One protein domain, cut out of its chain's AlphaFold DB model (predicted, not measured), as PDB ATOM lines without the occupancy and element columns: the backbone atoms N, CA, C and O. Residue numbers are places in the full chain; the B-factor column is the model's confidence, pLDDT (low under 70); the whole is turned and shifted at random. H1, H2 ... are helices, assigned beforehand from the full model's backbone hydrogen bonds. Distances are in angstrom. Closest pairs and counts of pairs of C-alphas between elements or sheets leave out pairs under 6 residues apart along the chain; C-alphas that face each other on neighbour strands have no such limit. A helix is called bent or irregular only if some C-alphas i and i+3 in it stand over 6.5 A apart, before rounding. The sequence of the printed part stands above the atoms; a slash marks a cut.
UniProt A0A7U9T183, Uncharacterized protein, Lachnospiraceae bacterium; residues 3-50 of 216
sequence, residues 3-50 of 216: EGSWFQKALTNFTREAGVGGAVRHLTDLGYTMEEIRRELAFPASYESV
ATOM      1  N   GLU A   3     124.232 118.567  93.893       57.25
ATOM      2  CA  GLU A   3     125.534 118.080  93.390       57.25
ATOM      3  C   GLU A   3     126.712 118.338  94.341       57.25
ATOM      4  O   GLU A   3     127.549 117.458  94.536       57.25
ATOM      5  N   GLY A   4     126.749 119.496  95.012       67.81
ATOM      6  CA  GLY A   4     127.822 119.821  95.963       67.81
ATOM      7  C   GLY A   4     127.875 118.873  97.166       67.81
ATOM      8  O   GLY A   4     128.960 118.505  97.614       67.81
ATOM      9  N   SER A   5     126.713 118.406  97.642       77.50
ATOM     10  CA  SER A   5     126.636 117.481  98.782       77.50
ATOM     11  C   SER A   5     127.089 116.064  98.419       77.50
ATOM     12  O   SER A   5     127.762 115.405  99.212       77.50
ATOM     13  N   TRP A   6     126.776 115.606  97.200       84.25
ATOM     14  CA  TRP A   6     127.198 114.295  96.711       84.25
ATOM     15  C   TRP A   6     128.716 114.248  96.542       84.25
ATOM     16  O   TRP A   6     129.356 113.313  97.021       84.25
ATOM     17  N   PHE A   7     129.300 115.290  95.943       82.62
ATOM     18  CA  PHE A   7     130.743 115.360  95.724       82.62
ATOM     19  C   PHE A   7     131.514 115.427  97.045       82.62
ATOM     20  O   PHE A   7     132.464 114.674  97.241       82.62
ATOM     21  N   GLN A   8     131.074 116.261  97.991       83.69
ATOM     22  CA  GLN A   8     131.687 116.335  99.321       83.69
ATOM     23  C   GLN A   8     131.608 114.998 100.068       83.69
ATOM     24  O   GLN A   8     132.580 114.589 100.706       83.69
ATOM     25  N   LYS A   9     130.480 114.284  99.960       85.06
ATOM     26  CA  LYS A   9     130.323 112.947 100.541       85.06
ATOM     27  C   LYS A   9     131.253 111.929  99.878       85.06
ATOM     28  O   LYS A   9     131.921 111.178 100.584       85.06
ATOM     29  N   ALA A  10     131.334 111.924  98.548       83.25
ATOM     30  CA  ALA A  10     132.227 111.045  97.796       83.25
ATOM     31  C   ALA A  10     133.702 111.307  98.141       83.25
ATOM     32  O   ALA A  10     134.437 110.363  98.422       83.25
ATOM     33  N   LEU A  11     134.108 112.578  98.213       85.44
ATOM     34  CA  LEU A  11     135.461 112.974  98.597       85.44
ATOM     35  C   LEU A  11     135.779 112.559 100.037       85.44
ATOM     36  O   LEU A  11     136.824 111.969 100.284       85.44
ATOM     37  N   THR A  12     134.856 112.786 100.975       82.94
ATOM     38  CA  THR A  12     135.023 112.366 102.377       82.94
ATOM     39  C   THR A  12     135.188 110.852 102.490       82.94
ATOM     40  O   THR A  12     136.075 110.378 103.199       82.94
ATOM     41  N   ASN A  13     134.360 110.083 101.778       82.06
ATOM     42  CA  ASN A  13     134.462 108.626 101.747       82.06
ATOM     43  C   ASN A  13     135.806 108.178 101.162       82.06
ATOM     44  O   ASN A  13     136.462 107.320 101.745       82.06
ATOM     45  N   PHE A  14     136.239 108.796 100.064       84.25
ATOM     46  CA  PHE A  14     137.523 108.504  99.434       84.25
ATOM     47  C   PHE A  14     138.708 108.795 100.366       84.25
ATOM     48  O   PHE A  14     139.568 107.940 100.546       84.25
ATOM     49  N   THR A  15     138.749 109.966 101.012       82.31
ATOM     50  CA  THR A  15     139.831 110.324 101.944       82.31
ATOM     51  C   THR A  15     139.898 109.363 103.128       82.31
ATOM     52  O   THR A  15     140.986 108.975 103.546       82.31
ATOM     53  N   ARG A  16     138.745 108.944 103.661       82.00
ATOM     54  CA  ARG A  16     138.691 107.966 104.755       82.00
ATOM     55  C   ARG A  16     139.193 106.592 104.320       82.00
ATOM     56  O   ARG A  16     139.979 105.980 105.038       82.00
ATOM     57  N   GLU A  17     138.768 106.133 103.149       82.19
ATOM     58  CA  GLU A  17     139.215 104.872 102.562       82.19
ATOM     59  C   GLU A  17     140.736 104.864 102.344       82.19
ATOM     60  O   GLU A  17     141.419 103.934 102.765       82.19
ATOM     61  N   ALA A  18     141.279 105.951 101.789       82.19
ATOM     62  CA  ALA A  18     142.714 106.119 101.582       82.19
ATOM     63  C   ALA A  18     143.513 106.243 102.894       82.19
ATOM     64  O   ALA A  18     144.666 105.824 102.945       82.19
ATOM     65  N   GLY A  19     142.924 106.831 103.943       80.75
ATOM     66  CA  GLY A  19     143.609 107.100 105.208       80.75
ATOM     67  C   GLY A  19     143.624 105.925 106.187       80.75
ATOM     68  O   GLY A  19     144.668 105.615 106.754       80.75
ATOM     69  N   VAL A  20     142.474 105.278 106.410       85.75
ATOM     70  CA  VAL A  20     142.321 104.225 107.438       85.75
ATOM     71  C   VAL A  20     141.732 102.917 106.907       85.75
ATOM     72  O   VAL A  20     141.776 101.914 107.615       85.75
ATOM     73  N   GLY A  21     141.222 102.885 105.670       88.12
ATOM     74  CA  GLY A  21     140.519 101.719 105.121       88.12
ATOM     75  C   GLY A  21     141.365 100.444 105.124       88.12
ATOM     76  O   GLY A  21     140.901  99.394 105.562       88.12
ATOM     77  N   GLY A  22     142.638 100.537 104.720       90.44
ATOM     78  CA  GLY A  22     143.565  99.398 104.749       90.44
ATOM     79  C   GLY A  22     143.794  98.830 106.155       90.44
ATOM     80  O   GLY A  22     143.734  97.616 106.343       90.44
ATOM     81  N   ALA A  23     143.990  99.701 107.150       93.06
ATOM     82  CA  ALA A  23     144.197  99.292 108.538       93.06
ATOM     83  C   ALA A  23     142.937  98.656 109.143       93.06
ATOM     84  O   ALA A  23     143.029  97.622 109.795       93.06
ATOM     85  N   VAL A  24     141.756  99.228 108.875       93.25
ATOM     86  CA  VAL A  24     140.475  98.673 109.342       93.25
ATOM     87  C   VAL A  24     140.267  97.252 108.816       93.25
ATOM     88  O   VAL A  24     139.932  96.371 109.604       93.25
ATOM     89  N   ARG A  25     140.506  96.999 107.521       94.31
ATOM     90  CA  ARG A  25     140.396  95.645 106.942       94.31
ATOM     91  C   ARG A  25     141.359  94.668 107.596       94.31
ATOM     92  O   ARG A  25     140.932  93.630 108.079       94.31
ATOM     93  N   HIS A  26     142.634  95.046 107.684       94.25
ATOM     94  CA  HIS A  26     143.656  94.190 108.275       94.25
ATOM     95  C   HIS A  26     143.327  93.808 109.726       94.25
ATOM     96  O   HIS A  26     143.397  92.640 110.090       94.25
ATOM     97  N   LEU A  27     142.912  94.777 110.548       94.88
ATOM     98  CA  LEU A  27     142.512  94.517 111.932       94.88
ATOM     99  C   LEU A  27     141.217  93.690 112.018       94.88
ATOM    100  O   LEU A  27     141.066  92.876 112.928       94.88
ATOM    101  N   THR A  28     140.307  93.846 111.053       94.75
ATOM    102  CA  THR A  28     139.105  93.005 110.945       94.75
ATOM    103  C   THR A  28     139.470  91.552 110.648       94.75
ATOM    104  O   THR A  28     138.929  90.659 111.294       94.75
ATOM    105  N   ASP A  29     140.418  91.303 109.741       93.00
ATOM    106  CA  ASP A  29     140.904  89.951 109.427       93.00
ATOM    107  C   ASP A  29     141.591  89.291 110.630       93.00
ATOM    108  O   ASP A  29     141.492  88.081 110.827       93.00
ATOM    109  N   LEU A  30     142.238  90.096 111.479       92.81
ATOM    110  CA  LEU A  30     142.782  89.660 112.767       92.81
ATOM    111  C   LEU A  30     141.693  89.414 113.832       92.81
ATOM    112  O   LEU A  30     141.994  88.936 114.925       92.81
ATOM    113  N   GLY A  31     140.431  89.727 113.531       91.50
ATOM    114  CA  GLY A  31     139.280  89.492 114.396       91.50
ATOM    115  C   GLY A  31     139.082  90.536 115.492       91.50
ATOM    116  O   GLY A  31     138.495  90.197 116.520       91.50
ATOM    117  N   TYR A  32     139.588  91.764 115.325       94.19
ATOM    118  CA  TYR A  32     139.437  92.859 116.297       94.19
ATOM    119  C   TYR A  32     137.988  93.383 116.359       94.19
ATOM    120  O   TYR A  32     137.279  93.395 115.352       94.19
ATOM    121  N   THR A  33     137.544  93.850 117.534       94.81
ATOM    122  CA  THR A  33     136.238  94.524 117.707       94.81
ATOM    123  C   THR A  33     136.281  95.977 117.221       94.81
ATOM    124  O   THR A  33     137.353  96.551 117.044       94.81
ATOM    125  N   MET A  34     135.125  96.625 117.044       94.31
ATOM    126  CA  MET A  34     135.062  98.036 116.624       94.31
ATOM    127  C   MET A  34     135.822  98.967 117.574       94.31
ATOM    128  O   MET A  34     136.506  99.881 117.111       94.31
ATOM    129  N   GLU A  35     135.723  98.736 118.886       93.25
ATOM    130  CA  GLU A  35     136.440  99.530 119.888       93.25
ATOM    131  C   GLU A  35     137.946  99.263 119.869       93.25
ATOM    132  O   GLU A  35     138.735 100.206 119.971       93.25
ATOM    133  N   GLU A  36     138.361  98.007 119.684       94.75
ATOM    134  CA  GLU A  36     139.774  97.663 119.520       94.75
ATOM    135  C   GLU A  36     140.343  98.317 118.252       94.75
ATOM    136  O   GLU A  36     141.345  99.021 118.333       94.75
ATOM    137  N   ILE A  37     139.662  98.189 117.107       94.69
ATOM    138  CA  ILE A  37     140.074  98.819 115.845       94.69
ATOM    139  C   ILE A  37     140.217 100.326 116.036       94.69
ATOM    140  O   ILE A  37     141.259 100.894 115.727       94.69
ATOM    141  N   ARG A  38     139.196 100.987 116.594       93.31
ATOM    142  CA  ARG A  38     139.212 102.437 116.818       93.31
ATOM    143  C   ARG A  38     140.401 102.885 117.675       93.31
ATOM    144  O   ARG A  38     140.916 103.978 117.447       93.31
ATOM    145  N   ARG A  39     140.813 102.076 118.656       93.12
ATOM    146  CA  ARG A  39     141.947 102.368 119.545       93.12
ATOM    147  C   ARG A  39     143.304 102.176 118.866       93.12
ATOM    148  O   ARG A  39     144.208 102.956 119.142       93.12
ATOM    149  N   GLU A  40     143.438 101.174 118.000       93.38
ATOM    150  CA  GLU A  40     144.702 100.852 117.315       93.38
ATOM    151  C   GLU A  40     144.961 101.707 116.061       93.38
ATOM    152  O   GLU A  40     146.077 101.738 115.539       93.38
ATOM    153  N   LEU A  41     143.951 102.417 115.546       90.56
ATOM    154  CA  LEU A  41     144.131 103.301 114.395       90.56
ATOM    155  C   LEU A  41     145.050 104.486 114.729       90.56
ATOM    156  O   LEU A  41     144.783 105.276 115.630       90.56
ATOM    157  N   ALA A  42     146.087 104.677 113.906       83.69
ATOM    158  CA  ALA A  42     147.004 105.815 114.017       83.69
ATOM    159  C   ALA A  42     146.314 107.176 113.800       83.69
ATOM    160  O   ALA A  42     146.764 108.194 114.323       83.69
ATOM    161  N   PHE A  43     145.220 107.196 113.032       81.31
ATOM    162  CA  PHE A  43     144.404 108.385 112.805       81.31
ATOM    163  C   PHE A  43     143.020 108.209 113.431       81.31
ATOM    164  O   PHE A  43     142.385 107.171 113.219       81.31
ATOM    165  N   PRO A  44     142.511 109.219 114.159       84.00
ATOM    166  CA  PRO A  44     141.230 109.111 114.835       84.00
ATOM    167  C   PRO A  44     140.096 108.960 113.817       84.00
ATOM    168  O   PRO A  44     139.863 109.831 112.977       84.00
ATOM    169  N   ALA A  45     139.357 107.862 113.934       85.75
ATOM    170  CA  ALA A  45     138.107 107.635 113.227       85.75
ATOM    171  C   ALA A  45     136.952 107.584 114.234       85.75
ATOM    172  O   ALA A  45     137.111 107.126 115.369       85.75
ATOM    173  N   SER A  46     135.771 108.056 113.829       90.94
ATOM    174  CA  SER A  46     134.577 107.881 114.654       90.94
ATOM    175  C   SER A  46     134.177 106.407 114.697       90.94
ATOM    176  O   SER A  46     134.381 105.676 113.724       90.94
ATOM    177  N   TYR A  47     133.548 105.995 115.799       91.81
ATOM    178  CA  TYR A  47     133.012 104.641 115.950       91.81
ATOM    179  C   TYR A  47     132.115 104.248 114.769       91.81
ATOM    180  O   TYR A  47     132.297 103.195 114.171       91.81
ATOM    181  N   GLU A  48     131.223 105.154 114.356       91.00
ATOM    182  CA  GLU A  48     130.318 104.925 113.227       91.00
ATOM    183  C   GLU A  48     131.057 104.697 111.903       91.00
ATOM    184  O   GLU A  48     130.646 103.873 111.089       91.00
ATOM    185  N   SER A  49     132.166 105.411 111.680       89.25
ATOM    186  CA  SER A  49     132.962 105.235 110.465       89.25
ATOM    187  C   SER A  49     133.647 103.873 110.452       89.25
ATOM    188  O   SER A  49     133.622 103.207 109.420       89.25
ATOM    189  N   VAL A  50     134.230 103.452 111.580       93.19
ATOM    190  CA  VAL A  50     134.836 102.120 111.719       93.19
ATOM    191  C   VAL A  50     133.765 101.050 111.526       93.19
ATOM    192  O   VAL A  50     133.918 100.188 110.669       93.19
TER     193      VAL A  50
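What this domain is: This is residues 3 to 50 of the 216 residues of an uncharacterized protein of Lachnospiraceae bacterium (UniProt A0A7U9T183). One long bent helix, H1, makes a handle with a small helical head at its far end: residues 3 to 12 stick out alone, while the second arm H1b and the short helices H2 and H3 gather in the head. After H1b the chain folds back through H2, and H3 ends the printed part. The printed part has 48 residues with three named helices, in the order H1, H2, H3, and no named strand; the class is all helix. It is only just loose, close to compact, with a radius of gyration of the C-alphas of 12.0 A, and spans 38 by 16 by 15 A, the projecting arm making the length.

Where its parts are: H1, residues 3 to 29, was assigned as one helix by its hydrogen bonds but is bent: C-alphas 19 and 22 are 7.7 A apart. Its arm H1a, residues 3 to 19, runs 24.2 A from C-alpha 3 at (125.534, 118.080, 93.390). Its arm H1b, residues 22 to 29, measures 10.9 A. H2, residues 34 to 40, measures 10.1 A. H3, residues 47 to 50, measures 5.3 A and ends with C-alpha 50 at (134.836, 102.120, 111.719).

How they stand to each other: H1a and H1b stand at a steep tilt of 65 degrees. H1a is apart from H2 and H3. H1b and H2 only just touch, with 3 pairs of C-alphas within 8 A, the closest those of Leu 27 and Ile 37 at 6.3 A; they run opposite ways at a steep tilt of 54 degrees. H2 and H3 touch, the closest C-alphas being those of Met 34 and Val 50, 6.4 A apart. H1b and H3 are close but not clearly touching, with the closest C-alphas, Val 24 and Val 50, 7.0 A apart. In H1a, H1b and H2 every O i to N i+4 pair is within hydrogen-bond range; H3 is too short for such a pair.

The domain as a whole: The C-alphas of Glu 3 and Leu 30 are the two farthest apart, 38.5 A. The printed part has no cut. The link from H1 to H2 is tight and that from H2 to H3 is short. The mean pLDDT of the printed part is 87.5, and residues 3 to 4 are under 70.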